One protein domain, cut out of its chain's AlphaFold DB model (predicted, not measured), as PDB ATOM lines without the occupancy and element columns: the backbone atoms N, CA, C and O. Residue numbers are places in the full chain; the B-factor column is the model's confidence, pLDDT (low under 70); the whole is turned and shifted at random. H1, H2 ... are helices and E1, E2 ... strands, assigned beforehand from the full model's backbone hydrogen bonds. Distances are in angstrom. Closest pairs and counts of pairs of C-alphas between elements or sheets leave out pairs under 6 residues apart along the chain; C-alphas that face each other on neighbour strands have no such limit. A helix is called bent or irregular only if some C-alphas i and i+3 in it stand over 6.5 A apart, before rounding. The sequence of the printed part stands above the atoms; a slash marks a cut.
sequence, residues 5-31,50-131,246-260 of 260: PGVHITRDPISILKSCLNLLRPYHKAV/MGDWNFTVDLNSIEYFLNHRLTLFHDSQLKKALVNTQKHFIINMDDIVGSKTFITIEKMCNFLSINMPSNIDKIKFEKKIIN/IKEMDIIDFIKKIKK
ATOM      1  N   PRO A   5     141.999 117.248 124.812       86.12
ATOM      2  CA  PRO A   5     140.972 118.278 124.942       86.12
ATOM      3  C   PRO A   5     139.749 117.937 124.076       86.12
ATOM      4  O   PRO A   5     139.887 117.530 122.925       86.12
ATOM      5  N   GLY A   6     138.548 118.095 124.632       86.69
ATOM      6  CA  GLY A   6     137.287 117.895 123.919       86.69
ATOM      7  C   GLY A   6     136.648 119.222 123.520       86.69
ATOM      8  O   GLY A   6     136.576 120.141 124.336       86.69
ATOM      9  N   VAL A   7     136.152 119.312 122.287       86.75
ATOM     10  CA  VAL A   7     135.280 120.404 121.832       86.75
ATOM     11  C   VAL A   7     133.886 119.830 121.617       86.75
ATOM     12  O   VAL A   7     133.727 118.831 120.917       86.75
ATOM     13  N   HIS A   8     132.883 120.445 122.235       84.19
ATOM     14  CA  HIS A   8     131.502 119.974 122.201       84.19
ATOM     15  C   HIS A   8     130.589 121.098 121.751       84.19
ATOM     16  O   HIS A   8     130.657 122.199 122.290       84.19
ATOM     17  N   ILE A   9     129.716 120.805 120.795       85.25
ATOM     18  CA  ILE A   9     128.673 121.730 120.366       85.25
ATOM     19  C   ILE A   9     127.376 121.301 121.040       85.25
ATOM     20  O   ILE A   9     127.008 120.129 120.982       85.25
ATOM     21  N   THR A  10     126.696 122.244 121.677       83.56
ATOM     22  CA  THR A  10     125.388 122.043 122.299       83.56
ATOM     23  C   THR A  10     124.364 122.961 121.651       83.56
ATOM     24  O   THR A  10     124.693 123.995 121.065       83.56
ATOM     25  N   ARG A  11     123.091 122.581 121.735       83.62
ATOM     26  CA  ARG A  11     121.974 123.397 121.263       83.62
ATOM     27  C   ARG A  11     120.777 123.171 122.171       83.62
ATOM     28  O   ARG A  11     120.578 122.062 122.661       83.62
ATOM     29  N   ASP A  12     119.984 124.217 122.379       86.75
ATOM     30  CA  ASP A  12     118.731 124.105 123.120       86.75
ATOM     31  C   ASP A  12     117.806 123.021 122.498       86.75
ATOM     32  O   ASP A  12     117.602 123.021 121.276       86.75
ATOM     33  N   PRO A  13     117.239 122.100 123.306       85.62
ATOM     34  CA  PRO A  13     116.373 121.014 122.840       85.62
ATOM     35  C   PRO A  13     115.166 121.442 121.998       85.62
ATOM     36  O   PRO A  13     114.809 120.758 121.035       85.62
ATOM     37  N   ILE A  14     114.527 122.566 122.326       90.50
ATOM     38  CA  ILE A  14     113.363 123.058 121.577       90.50
ATOM     39  C   ILE A  14     113.820 123.616 120.229       90.50
ATOM     40  O   ILE A  14     113.222 123.322 119.191       90.50
ATOM     41  N   SER A  15     114.931 124.347 120.218       88.38
ATOM     42  CA  SER A  15     115.589 124.829 119.006       88.38
ATOM     43  C   SER A  15     116.060 123.695 118.089       88.38
ATOM     44  O   SER A  15     115.954 123.816 116.864       88.38
ATOM     45  N   ILE A  16     116.541 122.584 118.656       86.75
ATOM     46  CA  ILE A  16     116.850 121.342 117.935       86.75
ATOM     47  C   ILE A  16     115.595 120.808 117.234       86.75
ATOM     48  O   ILE A  16     115.613 120.637 116.013       86.75
ATOM     49  N   LEU A  17     114.501 120.598 117.975       88.38
ATOM     50  CA  LEU A  17     113.245 120.092 117.409       88.38
ATOM     51  C   LEU A  17     112.725 121.015 116.309       88.38
ATOM     52  O   LEU A  17     112.437 120.555 115.207       88.38
ATOM     53  N   LYS A  18     112.702 122.328 116.557       90.38
ATOM     54  CA  LYS A  18     112.344 123.336 115.551       90.38
ATOM     55  C   LYS A  18     113.177 123.186 114.281       90.38
ATOM     56  O   LYS A  18     112.645 123.308 113.181       90.38
ATOM     57  N   SER A  19     114.477 122.940 114.420       86.94
ATOM     58  CA  SER A  19     115.376 122.744 113.284       86.94
ATOM     59  C   SER A  19     115.025 121.501 112.473       86.94
ATOM     60  O   SER A  19     115.039 121.577 111.251       86.94
ATOM     61  N   CYS A  20     114.715 120.380 113.129       85.12
ATOM     62  CA  CYS A  20     114.281 119.151 112.459       85.12
ATOM     63  C   CYS A  20     112.955 119.341 111.733       85.12
ATOM     64  O   CYS A  20     112.829 118.976 110.566       85.12
ATOM     65  N   LEU A  21     111.987 119.945 112.422       87.56
ATOM     66  CA  LEU A  21     110.636 120.131 111.914       87.56
ATOM     67  C   LEU A  21     110.583 121.057 110.694       87.56
ATOM     68  O   LEU A  21     109.791 120.850 109.781       87.56
ATOM     69  N   ASN A  22     111.461 122.060 110.666       88.12
ATOM     70  CA  ASN A  22     111.522 123.053 109.599       88.12
ATOM     71  C   ASN A  22     112.617 122.784 108.566       88.12
ATOM     72  O   ASN A  22     112.868 123.646 107.719       88.12
ATOM     73  N   LEU A  23     113.303 121.640 108.640       84.25
ATOM     74  CA  LEU A  23     114.371 121.332 107.700       84.25
ATOM     75  C   LEU A  23     113.785 121.232 106.288       84.25
ATOM     76  O   LEU A  23     112.909 120.413 106.004       84.25
ATOM     77  N   LEU A  24     114.277 122.091 105.401       84.81
ATOM     78  CA  LEU A  24     113.949 122.049 103.985       84.81
ATOM     79  C   LEU A  24     114.844 121.020 103.305       84.81
ATOM     80  O   LEU A  24     116.065 121.043 103.475       84.81
ATOM     81  N   ARG A  25     114.235 120.135 102.518       80.94
ATOM     82  CA  ARG A  25     114.949 119.138 101.721       80.94
ATOM     83  C   ARG A  25     114.583 119.280 100.246       80.94
ATOM     84  O   ARG A  25     113.415 119.543  99.935       80.94
ATOM     85  N   PRO A  26     115.541 119.082  99.328       81.50
ATOM     86  CA  PRO A  26     115.230 118.916  97.918       81.50
ATOM     87  C   PRO A  26     114.241 117.772  97.759       81.50
ATOM     88  O   PRO A  26     114.454 116.674  98.274       81.50
ATOM     89  N   TYR A  27     113.170 118.012  97.016       83.69
ATOM     90  CA  TYR A  27     112.301 116.916  96.637       83.69
ATOM     91  C   TYR A  27     113.041 116.030  95.629       83.69
ATOM     92  O   TYR A  27     113.534 116.524  94.620       83.69
ATOM     93  N   HIS A  28     113.124 114.724  95.879       77.56
ATOM     94  CA  HIS A  28     113.916 113.801  95.052       77.56
ATOM     95  C   HIS A  28     113.445 113.693  93.588       77.56
ATOM     96  O   HIS A  28     114.204 113.241  92.742       77.56
ATOM     97  N   LYS A  29     112.209 114.114  93.273       82.62
ATOM     98  CA  LYS A  29     111.686 114.220  91.893       82.62
ATOM     99  C   LYS A  29     111.572 115.670  91.413       82.62
ATOM    100  O   LYS A  29     110.811 115.952  90.489       82.62
ATOM    101  N   ALA A  30     112.234 116.613  92.085       87.56
ATOM    102  CA  ALA A  30     112.229 118.010  91.679       87.56
ATOM    103  C   ALA A  30     112.873 118.160  90.298       87.56
ATOM    104  O   ALA A  30     114.029 117.801  90.097       87.56
ATOM    105  N   VAL A  31     112.140 118.761  89.364       90.31
ATOM    106  CA  VAL A  31     112.691 119.151  88.066       90.31
ATOM    107  C   VAL A  31     113.537 120.405  88.267       90.31
ATOM    108  O   VAL A  31     113.004 121.471  88.571       90.31
ATOM    109  N   MET A  50     109.200 120.170 103.071       79.50
ATOM    110  CA  MET A  50     109.534 120.427 104.470       79.50
ATOM    111  C   MET A  50     109.403 119.107 105.229       79.50
ATOM    112  O   MET A  50     108.354 118.463 105.132       79.50
ATOM    113  N   GLY A  51     110.462 118.698 105.927       68.75
ATOM    114  CA  GLY A  51     110.450 117.502 106.761       68.75
ATOM    115  C   GLY A  51     111.528 116.467 106.459       68.75
ATOM    116  O   GLY A  51     112.646 116.797 106.062       68.75
ATOM    117  N   ASP A  52     111.210 115.199 106.712       68.69
ATOM    118  CA  ASP A  52     112.114 114.072 106.511       68.69
ATOM    119  C   ASP A  52     111.997 113.508 105.086       68.69
ATOM    120  O   ASP A  52     111.037 113.782 104.367       68.69
ATOM    121  N   TRP A  53     112.980 112.717 104.655       65.94
ATOM    122  CA  TRP A  53     112.948 112.060 103.346       65.94
ATOM    123  C   TRP A  53     111.768 111.092 103.200       65.94
ATOM    124  O   TRP A  53     111.324 110.838 102.081       65.94
ATOM    125  N   ASN A  54     111.267 110.566 104.321       66.69
ATOM    126  CA  ASN A  54     110.308 109.466 104.334       66.69
ATOM    127  C   ASN A  54     108.850 109.894 104.560       66.69
ATOM    128  O   ASN A  54     107.944 109.128 104.238       66.69
ATOM    129  N   PHE A  55     108.596 111.082 105.117       69.88
ATOM    130  CA  PHE A  55     107.238 111.527 105.443       69.88
ATOM    131  C   PHE A  55     107.137 113.049 105.611       69.88
ATOM    132  O   PHE A  55     108.121 113.749 105.854       69.88
ATOM    133  N   THR A  56     105.911 113.561 105.490       74.56
ATOM    134  CA  THR A  56     105.593 114.969 105.756       74.56
ATOM    135  C   THR A  56     105.702 115.251 107.245       74.56
ATOM    136  O   THR A  56     105.044 114.587 108.038       74.56
ATOM    137  N   VAL A  57     106.487 116.260 107.618       81.00
ATOM    138  CA  VAL A  57     106.718 116.596 109.024       81.00
ATOM    139  C   VAL A  57     105.745 117.661 109.519       81.00
ATOM    140  O   VAL A  57     105.543 118.696 108.883       81.00
ATOM    141  N   ASP A  58     105.168 117.393 110.684       87.38
ATOM    142  CA  ASP A  58     104.262 118.251 111.445       87.38
ATOM    143  C   ASP A  58     104.568 118.146 112.955       87.38
ATOM    144  O   ASP A  58     105.542 117.512 113.363       87.38
ATOM    145  N   LEU A  59     103.744 118.753 113.814       90.00
ATOM    146  CA  LEU A  59     103.933 118.649 115.268       90.00
ATOM    147  C   LEU A  59     103.834 117.201 115.786       90.00
ATOM    148  O   LEU A  59     104.564 116.843 116.706       90.00
ATOM    149  N   ASN A  60     103.019 116.339 115.167       88.94
ATOM    150  CA  ASN A  60     102.910 114.927 115.559       88.94
ATOM    151  C   ASN A  60     104.214 114.154 115.318       88.94
ATOM    152  O   ASN A  60     104.472 113.135 115.951       88.94
ATOM    153  N   SER A  61     105.085 114.680 114.460       87.81
ATOM    154  CA  SER A  61     106.403 114.112 114.180       87.81
ATOM    155  C   SER A  61     107.414 114.306 115.321       87.81
ATOM    156  O   SER A  61     108.507 113.743 115.267       87.81
ATOM    157  N   ILE A  62     107.095 115.092 116.358       88.44
ATOM    158  CA  ILE A  62     108.002 115.344 117.492       88.44
ATOM    159  C   ILE A  62     108.409 114.039 118.187       88.44
ATOM    160  O   ILE A  62     109.589 113.859 118.484       88.44
ATOM    161  N   GLU A  63     107.472 113.112 118.407       86.06
ATOM    162  CA  GLU A  63     107.766 111.837 119.072       86.06
ATOM    163  C   GLU A  63     108.781 111.002 118.280       86.06
ATOM    164  O   GLU A  63     109.719 110.447 118.857       86.06
ATOM    165  N   TYR A  64     108.651 110.983 116.951       85.19
ATOM    166  CA  TYR A  64     109.630 110.347 116.078       85.19
ATOM    167  C   TYR A  64     111.030 110.937 116.296       85.19
ATOM    168  O   TYR A  64     111.972 110.191 116.552       85.19
ATOM    169  N   PHE A  65     111.181 112.266 116.265       84.25
ATOM    170  CA  PHE A  65     112.495 112.909 116.409       84.25
ATOM    171  C   PHE A  65     113.118 112.744 117.799       84.25
ATOM    172  O   PHE A  65     114.342 112.650 117.904       84.25
ATOM    173  N   LEU A  66     112.302 112.683 118.854       81.62
ATOM    174  CA  LEU A  66     112.777 112.418 120.216       81.62
ATOM    175  C   LEU A  66     113.339 110.998 120.364       81.62
ATOM    176  O   LEU A  66     114.330 110.801 121.064       81.62
ATOM    177  N   ASN A  67     112.728 110.022 119.689       78.00
ATOM    178  CA  ASN A  67     113.083 108.606 119.811       78.00
ATOM    179  C   ASN A  67     114.094 108.125 118.756       78.00
ATOM    180  O   ASN A  67     114.655 107.033 118.875       78.00
ATOM    181  N   HIS A  68     114.337 108.907 117.706       75.75
ATOM    182  CA  HIS A  68     115.159 108.466 116.590       75.75
ATOM    183  C   HIS A  68     116.658 108.471 116.947       75.75
ATOM    184  O   HIS A  68     117.274 109.495 117.245       75.75
ATOM    185  N   ARG A  69     117.277 107.281 116.914       59.28
ATOM    186  CA  ARG A  69     118.641 107.014 117.419       59.28
ATOM    187  C   ARG A  69     119.762 107.749 116.675       59.28
ATOM    188  O   ARG A  69     120.845 107.939 117.216       59.28
ATOM    189  N   LEU A  70     119.514 108.157 115.432       59.03
ATOM    190  CA  LEU A  70     120.474 108.922 114.631       59.03
ATOM    191  C   LEU A  70     120.243 110.443 114.729       59.03
ATOM    192  O   LEU A  70     120.875 111.197 113.994       59.03
ATOM    193  N   THR A  71     119.351 110.912 115.613       61.28
ATOM    194  CA  THR A  71     119.066 112.345 115.809       61.28
ATOM    195  C   THR A  71     119.264 112.814 117.254       61.28
ATOM    196  O   THR A  71     118.639 112.305 118.170       61.28
ATOM    197  N   LEU A  72     120.123 113.828 117.404       65.62
ATOM    198  CA  LEU A  72     120.113 115.020 118.283       65.62
ATOM    199  C   LEU A  72     119.853 114.930 119.810       65.62
ATOM    200  O   LEU A  72     120.144 115.912 120.484       65.62
ATOM    201  N   PHE A  73     119.391 113.813 120.384       70.56
ATOM    202  CA  PHE A  73     119.127 113.671 121.833       70.56
ATOM    203  C   PHE A  73     119.906 112.520 122.501       70.56
ATOM    204  O   PHE A  73     119.475 111.956 123.505       70.56
ATOM    205  N   HIS A  74     121.082 112.175 121.964       66.81
ATOM    206  CA  HIS A  74     121.901 111.032 122.418       66.81
ATOM    207  C   HIS A  74     123.133 111.433 123.235       66.81
ATOM    208  O   HIS A  74     124.026 110.613 123.454       66.81
ATOM    209  N   ASP A  75     123.196 112.673 123.724       65.94
ATOM    210  CA  ASP A  75     124.364 113.217 124.433       65.94
ATOM    211  C   ASP A  75     124.769 112.385 125.656       65.94
ATOM    212  O   ASP A  75     125.951 112.258 125.974       65.94
ATOM    213  N   SER A  76     123.806 111.741 126.320       64.31
ATOM    214  CA  SER A  76     124.067 110.826 127.437       64.31
ATOM    215  C   SER A  76     124.822 109.557 127.013       64.31
ATOM    216  O   SER A  76     125.623 109.031 127.789       64.31
ATOM    217  N   GLN A  77     124.608 109.080 125.784       65.56
ATOM    218  CA  GLN A  77     125.321 107.945 125.192       65.56
ATOM    219  C   GLN A  77     126.712 108.375 124.709       65.56
ATOM    220  O   GLN A  77     127.698 107.706 125.014       65.56
ATOM    221  N   LEU A  78     126.807 109.537 124.049       66.81
ATOM    222  CA  LEU A  78     128.075 110.152 123.634       66.81
ATOM    223  C   LEU A  78     128.998 110.414 124.828       66.81
ATOM    224  O   LEU A  78     130.173 110.059 124.783       66.81
ATOM    225  N   LYS A  79     128.468 110.944 125.937       67.25
ATOM    226  CA  LYS A  79     129.242 111.216 127.157       67.25
ATOM    227  C   LYS A  79     129.912 109.963 127.725       67.25
ATOM    228  O   LYS A  79     131.030 110.055 128.221       67.25
ATOM    229  N   LYS A  80     129.268 108.793 127.628       67.00
ATOM    230  CA  LYS A  80     129.847 107.514 128.079       67.00
ATOM    231  C   LYS A  80     130.992 107.029 127.181       67.00
ATOM    232  O   LYS A  80     131.850 106.297 127.660       67.00
ATOM    233  N   ALA A  81     131.023 107.437 125.911       67.31
ATOM    234  CA  ALA A  81     132.084 107.085 124.965       67.31
ATOM    235  C   ALA A  81     133.338 107.979 125.087       67.31
ATOM    236  O   ALA A  81     134.414 107.608 124.617       67.31
ATOM    237  N   LEU A  82     133.233 109.140 125.744       70.44
ATOM    238  CA  LEU A  82     134.334 110.084 125.958       70.44
ATOM    239  C   LEU A  82     135.231 109.658 127.140       70.44
ATOM    240  O   LEU A  82     135.268 110.304 128.184       70.44
ATOM    241  N   VAL A  83     135.964 108.553 126.991       70.88
ATOM    242  CA  VAL A  83     136.745 107.936 128.088       70.88
ATOM    243  C   VAL A  83     138.074 108.638 128.423       70.88
ATOM    244  O   VAL A  83     138.647 108.379 129.477       70.88
ATOM    245  N   ASN A  84     138.561 109.547 127.566       75.50
ATOM    246  CA  ASN A  84     139.893 110.172 127.689       75.50
ATOM    247  C   ASN A  84     139.896 111.714 127.703       75.50
ATOM    248  O   ASN A  84     140.967 112.332 127.707       75.50
ATOM    249  N   THR A  85     138.726 112.358 127.697       75.19
ATOM    250  CA  THR A  85     138.618 113.825 127.721       75.19
ATOM    251  C   THR A  85     138.705 114.358 129.148       75.19
ATOM    252  O   THR A  85     137.958 113.909 130.012       75.19
ATOM    253  N   GLN A  86     139.598 115.319 129.407       74.25
ATOM    254  CA  GLN A  86     139.755 115.933 130.744       74.25
ATOM    255  C   GLN A  86     139.346 117.401 130.818       74.25
ATOM    256  O   GLN A  86     139.027 117.904 131.892       74.25
ATOM    257  N   LYS A  87     139.404 118.100 129.684       84.75
ATOM    258  CA  LYS A  87     139.007 119.497 129.554       84.75
ATOM    259  C   LYS A  87     138.030 119.598 128.400       84.75
ATOM    260  O   LYS A  87     138.230 118.946 127.375       84.75
ATOM    261  N   HIS A  88     137.017 120.430 128.578       85.38
ATOM    262  CA  HIS A  88     135.943 120.600 127.616       85.38
ATOM    263  C   HIS A  88     135.817 122.074 127.253       85.38
ATOM    264  O   HIS A  88     135.702 122.921 128.138       85.38
ATOM    265  N   PHE A  89     135.811 122.358 125.958       89.00
ATOM    266  CA  PHE A  89     135.356 123.624 125.410       89.00
ATOM    267  C   PHE A  89     133.951 123.407 124.859       89.00
ATOM    268  O   PHE A  89     133.750 122.581 123.967       89.00
ATOM    269  N   ILE A  90     132.973 124.086 125.447       87.69
ATOM    270  CA  ILE A  90     131.564 123.938 125.087       87.69
ATOM    271  C   ILE A  90     131.166 125.148 124.252       87.69
ATOM    272  O   ILE A  90     131.326 126.284 124.689       87.69
ATOM    273  N   ILE A  91     130.648 124.881 123.061       90.25
ATOM    274  CA  ILE A  91     130.139 125.864 122.115       90.25
ATOM    275  C   ILE A  91     128.623 125.736 122.117       90.25
ATOM    276  O   ILE A  91     128.101 124.696 121.717       90.25
ATOM    277  N   ASN A  92     127.908 126.780 122.527       87.75
ATOM    278  CA  ASN A  92     126.491 126.847 122.203       87.75
ATOM    279  C   ASN A  92     126.370 127.165 120.705       87.75
ATOM    280  O   ASN A  92     127.102 128.010 120.190       87.75
ATOM    281  N   MET A  93     125.461 126.514 119.980       86.31
ATOM    282  CA  MET A  93     125.210 126.854 118.577       86.31
ATOM    283  C   MET A  93     124.883 128.340 118.362       86.31
ATOM    284  O   MET A  93     125.207 128.868 117.303       86.31
ATOM    285  N   ASP A  94     124.327 129.036 119.358       87.00
ATOM    286  CA  ASP A  94     124.085 130.486 119.293       87.00
ATOM    287  C   ASP A  94     125.375 131.336 119.284       87.00
ATOM    288  O   ASP A  94     125.343 132.518 118.919       87.00
ATOM    289  N   ASP A  95     126.517 130.743 119.652       88.81
ATOM    290  CA  ASP A  95     127.846 131.369 119.638       88.81
ATOM    291  C   ASP A  95     128.557 131.229 118.281       88.81
ATOM    292  O   ASP A  95     129.578 131.879 118.049       88.81
ATOM    293  N   ILE A  96     128.024 130.417 117.365       87.88
ATOM    294  CA  ILE A  96     128.548 130.218 116.001       87.88
ATOM    295  C   ILE A  96     127.581 130.752 114.939       87.88
ATOM    296  O   ILE A  96     127.348 130.136 113.900       87.88
ATOM    297  N   VAL A  97     126.999 131.918 115.228       85.81
ATOM    298  CA  VAL A  97     126.108 132.647 114.321       85.81
ATOM    299  C   VAL A  97     126.723 133.996 113.960       85.81
ATOM    300  O   VAL A  97     126.958 134.839 114.831       85.81
ATOM    301  N   GLY A  98     126.943 134.223 112.662       85.88
ATOM    302  CA  GLY A  98     127.437 135.498 112.136       85.88
ATOM    303  C   GLY A  98     128.764 135.902 112.777       85.88
ATOM    304  O   GLY A  98     129.655 135.066 112.925       85.88
ATOM    305  N   SER A  99     128.872 137.158 113.219       86.44
ATOM    306  CA  SER A  99     130.095 137.725 113.808       86.44
ATOM    307  C   SER A  99     130.574 137.044 115.091       86.44
ATOM    308  O   SER A  99     131.768 137.071 115.399       86.44
ATOM    309  N   LYS A 100     129.679 136.377 115.831       90.50
ATOM    310  CA  LYS A 100     130.067 135.602 117.019       90.50
ATOM    311  C   LYS A 100     130.933 134.395 116.658       90.50
ATOM    312  O   LYS A 100     131.788 134.009 117.449       90.50
ATOM    313  N   THR A 101     130.759 133.850 115.453       90.44
ATOM    314  CA  THR A 101     131.459 132.646 114.988       90.44
ATOM    315  C   THR A 101     132.967 132.807 115.056       90.44
ATOM    316  O   THR A 101     133.645 131.937 115.596       90.44
ATOM    317  N   PHE A 102     133.495 133.934 114.576       90.25
ATOM    318  CA  PHE A 102     134.936 134.168 114.578       90.25
ATOM    319  C   PHE A 102     135.495 134.244 116.005       90.25
ATOM    320  O   PHE A 102     136.449 133.543 116.322       90.25
ATOM    321  N   ILE A 103     134.821 134.979 116.897       90.19
ATOM    322  CA  ILE A 103     135.201 135.097 118.317       90.19
ATOM    323  C   ILE A 103     135.218 133.721 119.001       90.19
ATOM    324  O   ILE A 103     136.084 133.420 119.826       90.19
ATOM    325  N   THR A 104     134.247 132.868 118.681       92.75
ATOM    326  CA  THR A 104     134.160 131.511 119.230       92.75
ATOM    327  C   THR A 104     135.281 130.617 118.712       92.75
ATOM    328  O   THR A 104     135.879 129.879 119.498       92.75
ATOM    329  N   ILE A 105     135.616 130.721 117.421       91.12
ATOM    330  CA  ILE A 105     136.764 130.025 116.826       91.12
ATOM    331  C   ILE A 105     138.069 130.494 117.476       91.12
ATOM    332  O   ILE A 105     138.889 129.653 117.833       91.12
ATOM    333  N   GLU A 106     138.236 131.795 117.721       90.50
ATOM    334  CA  GLU A 106     139.420 132.329 118.400       90.50
ATOM    335  C   GLU A 106     139.593 131.716 119.799       90.50
ATOM    336  O   GLU A 106     140.646 131.176 120.153       90.50
ATOM    337  N   LYS A 107     138.526 131.726 120.601       93.06
ATOM    338  CA  LYS A 107     138.529 131.101 121.932       93.06
ATOM    339  C   LYS A 107     138.847 129.603 121.865       93.06
ATOM    340  O   LYS A 107     139.587 129.104 122.714       93.06
ATOM    341  N   MET A 108     138.321 128.900 120.861       94.06
ATOM    342  CA  MET A 108     138.585 127.478 120.640       94.06
ATOM    343  C   MET A 108     140.049 127.219 120.257       94.06
ATOM    344  O   MET A 108     140.666 126.316 120.819       94.06
ATOM    345  N   CYS A 109     140.632 128.009 119.350       92.56
ATOM    346  CA  CYS A 109     142.037 127.885 118.957       92.56
ATOM    347  C   CYS A 109     142.975 128.099 120.149       92.56
ATOM    348  O   CYS A 109     143.875 127.289 120.374       92.56
ATOM    349  N   ASN A 110     142.699 129.116 120.973       92.25
ATOM    350  CA  ASN A 110     143.421 129.351 122.225       92.25
ATOM    351  C   ASN A 110     143.311 128.156 123.183       92.25
ATOM    352  O   ASN A 110     144.312 127.715 123.745       92.25
ATOM    353  N   PHE A 111     142.110 127.593 123.344       93.31
ATOM    354  CA  PHE A 111     141.895 126.411 124.180       93.31
ATOM    355  C   PHE A 111     142.678 125.184 123.685       93.31
ATOM    356  O   PHE A 111     143.241 124.442 124.491       93.31
ATOM    357  N   LEU A 112     142.730 124.983 122.367       91.31
ATOM    358  CA  LEU A 112     143.435 123.869 121.729       91.31
ATOM    359  C   LEU A 112     144.940 124.114 121.556       91.31
ATOM    360  O   LEU A 112     145.651 123.187 121.177       91.31
ATOM    361  N   SER A 113     145.427 125.324 121.849       91.06
ATOM    362  CA  SER A 113     146.814 125.736 121.592       91.06
ATOM    363  C   SER A 113     147.224 125.547 120.121       91.06
ATOM    364  O   SER A 113     148.323 125.077 119.830       91.06
ATOM    365  N   ILE A 114     146.326 125.895 119.195       90.81
ATOM    366  CA  ILE A 114     146.572 125.868 117.744       90.81
ATOM    367  C   ILE A 114     146.594 127.285 117.171       90.81
ATOM    368  O   ILE A 114     146.067 128.222 117.769       90.81
ATOM    369  N   ASN A 115     147.181 127.429 115.982       90.44
ATOM    370  CA  ASN A 115     147.254 128.715 115.298       90.44
ATOM    371  C   ASN A 115     145.857 129.270 114.996       90.44
ATOM    372  O   ASN A 115     144.952 128.545 114.572       90.44
ATOM    373  N   MET A 116     145.708 130.578 115.196       85.69
ATOM    374  CA  MET A 116     144.500 131.302 114.820       85.69
ATOM    375  C   MET A 116     144.336 131.326 113.297       85.69
ATOM    376  O   MET A 116     145.338 131.463 112.584       85.69
ATOM    377  N   PRO A 117     143.098 131.252 112.783       80.69
ATOM    378  CA  PRO A 117     142.830 131.558 111.388       80.69
ATOM    379  C   PRO A 117     143.211 133.005 111.069       80.69
ATOM    380  O   PRO A 117     143.235 133.872 111.946       80.69
ATOM    381  N   SER A 118     143.477 133.281 109.796       79.25
ATOM    382  CA  SER A 118     143.776 134.643 109.370       79.25
ATOM    383  C   SER A 118     142.518 135.519 109.435       79.25
ATOM    384  O   SER A 118     141.396 135.038 109.283       79.25
ATOM    385  N   ASN A 119     142.684 136.838 109.574       75.94
ATOM    386  CA  ASN A 119     141.555 137.775 109.466       75.94
ATOM    387  C   ASN A 119     140.870 137.728 108.087       75.94
ATOM    388  O   ASN A 119     139.714 138.126 107.970       75.94
ATOM    389  N   ILE A 120     141.555 137.219 107.057       71.12
ATOM    390  CA  ILE A 120     140.985 137.000 105.720       71.12
ATOM    391  C   ILE A 120     139.883 135.928 105.785       71.12
ATOM    392  O   ILE A 120     138.864 136.039 105.103       71.12
ATOM    393  N   ASP A 121     140.018 134.945 106.678       75.81
ATOM    394  CA  ASP A 121     139.029 133.883 106.867       75.81
ATOM    395  C   ASP A 121     137.787 134.350 107.640       75.81
ATOM    396  O   ASP A 121     136.758 133.670 107.620       75.81
ATOM    397  N   LYS A 122     137.833 135.520 108.292       82.06
ATOM    398  CA  LYS A 122     136.721 136.045 109.099       82.06
ATOM    399  C   LYS A 122     135.423 136.123 108.302       82.06
ATOM    400  O   LYS A 122     134.412 135.574 108.729       82.06
ATOM    401  N   ILE A 123     135.468 136.715 107.107       80.62
ATOM    402  CA  ILE A 123     134.287 136.845 106.240       80.62
ATOM    403  C   ILE A 123     133.722 135.462 105.892       80.62
ATOM    404  O   ILE A 123     132.509 135.273 105.854       80.62
ATOM    405  N   LYS A 124     134.590 134.469 105.673       78.94
ATOM    406  CA  LYS A 124     134.181 133.096 105.366       78.94
ATOM    407  C   LYS A 124     133.500 132.419 106.559       78.94
ATOM    408  O   LYS A 124     132.514 131.720 106.353       78.94
ATOM    409  N   PHE A 125     133.994 132.629 107.779       81.12
ATOM    410  CA  PHE A 125     133.389 132.065 108.990       81.12
ATOM    411  C   PHE A 125     132.079 132.746 109.391       81.12
ATOM    412  O   PHE A 125     131.203 132.096 109.953       81.12
ATOM    413  N   GLU A 126     131.926 134.037 109.103       83.81
ATOM    414  CA  GLU A 126     130.699 134.780 109.409       83.81
ATOM    415  C   GLU A 126     129.574 134.515 108.392       83.81
ATOM    416  O   GLU A 126     128.405 134.797 108.676       83.81
ATOM    417  N   LYS A 127     129.898 133.944 107.220       77.88
ATOM    418  CA  LYS A 127     128.911 133.564 106.203       77.88
ATOM    419  C   LYS A 127     127.976 132.468 106.712       77.88
ATOM    420  O   LYS A 127     128.377 131.461 107.295       77.88
ATOM    421  N   LYS A 128     126.688 132.638 106.414       72.31
ATOM    422  CA  LYS A 128     125.646 131.662 106.731       72.31
ATOM    423  C   LYS A 128     125.813 130.422 105.844       72.31
ATOM    424  O   LYS A 128     125.678 130.511 104.631       72.31
ATOM    425  N   ILE A 129     126.057 129.260 106.454       66.56
ATOM    426  CA  ILE A 129     126.202 127.984 105.724       66.56
ATOM    427  C   ILE A 129     124.866 127.551 105.097       66.56
ATOM    428  O   ILE A 129     124.820 127.102 103.953       66.56
ATOM    429  N   ILE A 130     123.766 127.700 105.841       72.12
ATOM    430  CA  ILE A 130     122.410 127.383 105.374       72.12
ATOM    431  C   ILE A 130     121.732 128.692 104.988       72.12
ATOM    432  O   ILE A 130     121.202 129.390 105.851       72.12
ATOM    433  N   ASN A 131     121.786 129.055 103.711       72.44
ATOM    434  CA  ASN A 131     121.175 130.289 103.228       72.44
ATOM    435  C   ASN A 131     119.654 130.159 103.074       72.44
ATOM    436  O   ASN A 131     119.032 129.155 103.420       72.44
ATOM    437  N   ILE A 246     107.190 125.978 111.786       92.31
ATOM    438  CA  ILE A 246     106.796 125.729 113.165       92.31
ATOM    439  C   ILE A 246     107.681 126.575 114.085       92.31
ATOM    440  O   ILE A 246     108.910 126.578 113.957       92.31
ATOM    441  N   LYS A 247     107.072 127.301 115.017       94.50
ATOM    442  CA  LYS A 247     107.770 128.119 116.014       94.50
ATOM    443  C   LYS A 247     108.037 127.303 117.277       94.50
ATOM    444  O   LYS A 247     107.409 126.284 117.536       94.50
ATOM    445  N   GLU A 248     108.953 127.785 118.111       94.25
ATOM    446  CA  GLU A 248     109.259 127.134 119.396       94.25
ATOM    447  C   GLU A 248     108.038 127.066 120.312       94.25
ATOM    448  O   GLU A 248     107.823 126.054 120.971       94.25
ATOM    449  N   MET A 249     107.203 128.111 120.310       95.44
ATOM    450  CA  MET A 249     105.989 128.133 121.123       95.44
ATOM    451  C   MET A 249     104.988 127.055 120.691       95.44
ATOM    452  O   MET A 249     104.400 126.406 121.549       95.44
ATOM    453  N   ASP A 250     104.872 126.789 119.385       95.12
ATOM    454  CA  ASP A 250     104.001 125.729 118.864       95.12
ATOM    455  C   ASP A 250     104.439 124.352 119.397       95.12
ATOM    456  O   ASP A 250     103.608 123.532 119.792       95.12
ATOM    457  N   ILE A 251     105.755 124.116 119.470       94.31
ATOM    458  CA  ILE A 251     106.355 122.892 120.026       94.31
ATOM    459  C   ILE A 251     106.083 122.794 121.530       94.31
ATOM    460  O   ILE A 251     105.661 121.745 122.019       94.31
ATOM    461  N   ILE A 252     106.311 123.880 122.273       94.25
ATOM    462  CA  ILE A 252     106.092 123.928 123.724       94.25
ATOM    463  C   ILE A 252     104.624 123.639 124.054       94.25
ATOM    464  O   ILE A 252     104.336 122.821 124.932       94.25
ATOM    465  N   ASP A 253     103.694 124.280 123.349       94.88
ATOM    466  CA  ASP A 253     102.259 124.110 123.568       94.88
ATOM    467  C   ASP A 253     101.784 122.708 123.183       94.88
ATOM    468  O   ASP A 253     100.945 122.130 123.879       94.88
ATOM    469  N   PHE A 254     102.353 122.122 122.129       93.88
ATOM    470  CA  PHE A 254     102.102 120.734 121.761       93.88
ATOM    471  C   PHE A 254     102.559 119.752 122.852       93.88
ATOM    472  O   PHE A 254     101.767 118.930 123.313       93.88
ATOM    473  N   ILE A 255     103.796 119.886 123.350       90.31
ATOM    474  CA  ILE A 255     104.337 119.015 124.409       90.31
ATOM    475  C   ILE A 255     103.522 119.140 125.706       90.31
ATOM    476  O   ILE A 255     103.266 118.138 126.375       90.31
ATOM    477  N   LYS A 256     103.076 120.352 126.069       91.69
ATOM    478  CA  LYS A 256     102.215 120.571 127.245       91.69
ATOM    479  C   LYS A 256     100.874 119.843 127.138       91.69
ATOM    480  O   LYS A 256     100.364 119.392 128.158       91.69
ATOM    481  N   LYS A 257     100.301 119.746 125.933       89.38
ATOM    482  CA  LYS A 257      99.024 119.052 125.700       89.38
ATOM    483  C   LYS A 257      99.148 117.536 125.847       89.38
ATOM    484  O   LYS A 257      98.238 116.937 126.391       89.38
ATOM    485  N   ILE A 258     100.264 116.946 125.413       82.00
ATOM    486  CA  ILE A 258     100.507 115.492 125.508       82.00
ATOM    487  C   ILE A 258     100.785 115.042 126.949       82.00
ATOM    488  O   ILE A 258     100.563 113.890 127.295       82.00
ATOM    489  N   LYS A 259     101.276 115.943 127.807       62.72
ATOM    490  CA  LYS A 259     101.541 115.650 129.226       62.72
ATOM    491  C   LYS A 259     100.298 115.699 130.133       62.72
ATOM    492  O   LYS A 259     100.461 115.538 131.342       62.72
ATOM    493  N   LYS A 260      99.107 115.967 129.590       47.84
ATOM    494  CA  LYS A 260      97.823 115.831 130.297       47.84
ATOM    495  C   LYS A 260      97.211 114.475 129.996       47.84
ATOM    496  O   LYS A 260      96.634 113.907 130.943       47.84
TER     497      LYS A 260
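This is residues 5 to 31, 50 to 131 and 246 to 260 of the 260 residues of an uncharacterized protein of Campylobacter jejuni subsp. jejuni (UniProt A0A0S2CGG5). Two small lobes sit at opposite ends of a loose model: in one, a ribbon of two parallel strands, E1 and E3, has H4 packed along it and H5 beyond H4; in the other, H2 and H6 pack crosswise on H1. Two stretches join the lobes, the link from E1 to H1 and the stretch from H2 through H3 to E3, from which residues 76 to 81 of H3 stick out. The printed part has 124 residues, with six named helices and three named strands in the order E1 H1 E2 H2 H3 E3 H4 H5 H6, a mixed class of helices and strands. The radius of gyration of the C-alphas is 18.0 A, and the spans are 49 by 42 by 28 A.

E1, residues 5 to 10, and E3, residues 85 to 92, are parallel neighbours at 30 degrees, with N 6 and O 87 at 2.9 A and N 91 and O 8 at 2.8 A, within hydrogen-bond range. H1, residues 13 to 21, touches H2, residues 59 to 67, at a steep tilt of 64 degrees, opposite ways; their closest C-alphas, of Leu 17 and Ile 62, are 7.1 A apart. H1 also touches H6, residues 248 to 258, about perpendicular at 81 degrees, closest at the C-alphas of Ile 14 and Glu 248, 6.2 A. H2 and H6 only just touch, with 3 pairs of C-alphas within 8 A, the closest those of Leu 59 and Ile 251, 6.8 A. E2, residues 24 to 26, pairs with no named strand and is apart from H1. H3, residues 75 to 81, touches no helix. The closest C-alphas of E3 and H4, residues 100 to 112, are those of Phe 89 and Met 108, 6.9 A. H4, with residues 100 to 102 alone, touches H5, residues 119 to 126, at a steep tilt of 62 degrees, opposite ways; the closest C-alphas are those of Thr 101 and Glu 126, 6.0 A. Every O i to N i+4 pair is within hydrogen-bond range in H1, H4 and H6, against 3 of 5 in H2, 2 of 3 in H3 and 2 of 4 in H5.

E1 begins at C-alpha 5 (140.972, 118.278, 124.942) and is 16.2 A long; E3 is 18.6 A, H4 18.4 A and H6 15.8 A. H2 and H5 are irregular, but only just: C-alphas 60 and 63, and C-alphas 120 and 123, are 6.7 A apart. H6 ends at C-alpha 258 (100.507, 115.492, 125.508).

The C-alphas of Ile 120 and Lys 260 are the two farthest apart, 54.0 A. Residues 32 to 49 and 132 to 245 are not printed, with C-alpha gaps of 16.8 A and 18.1 A. Of the links printed whole, none is long. Mean pLDDT of the printed part is 82.1; residues 51 to 55, 69 to 72, 74 to 81, 129 and 259 to 260 are under 70.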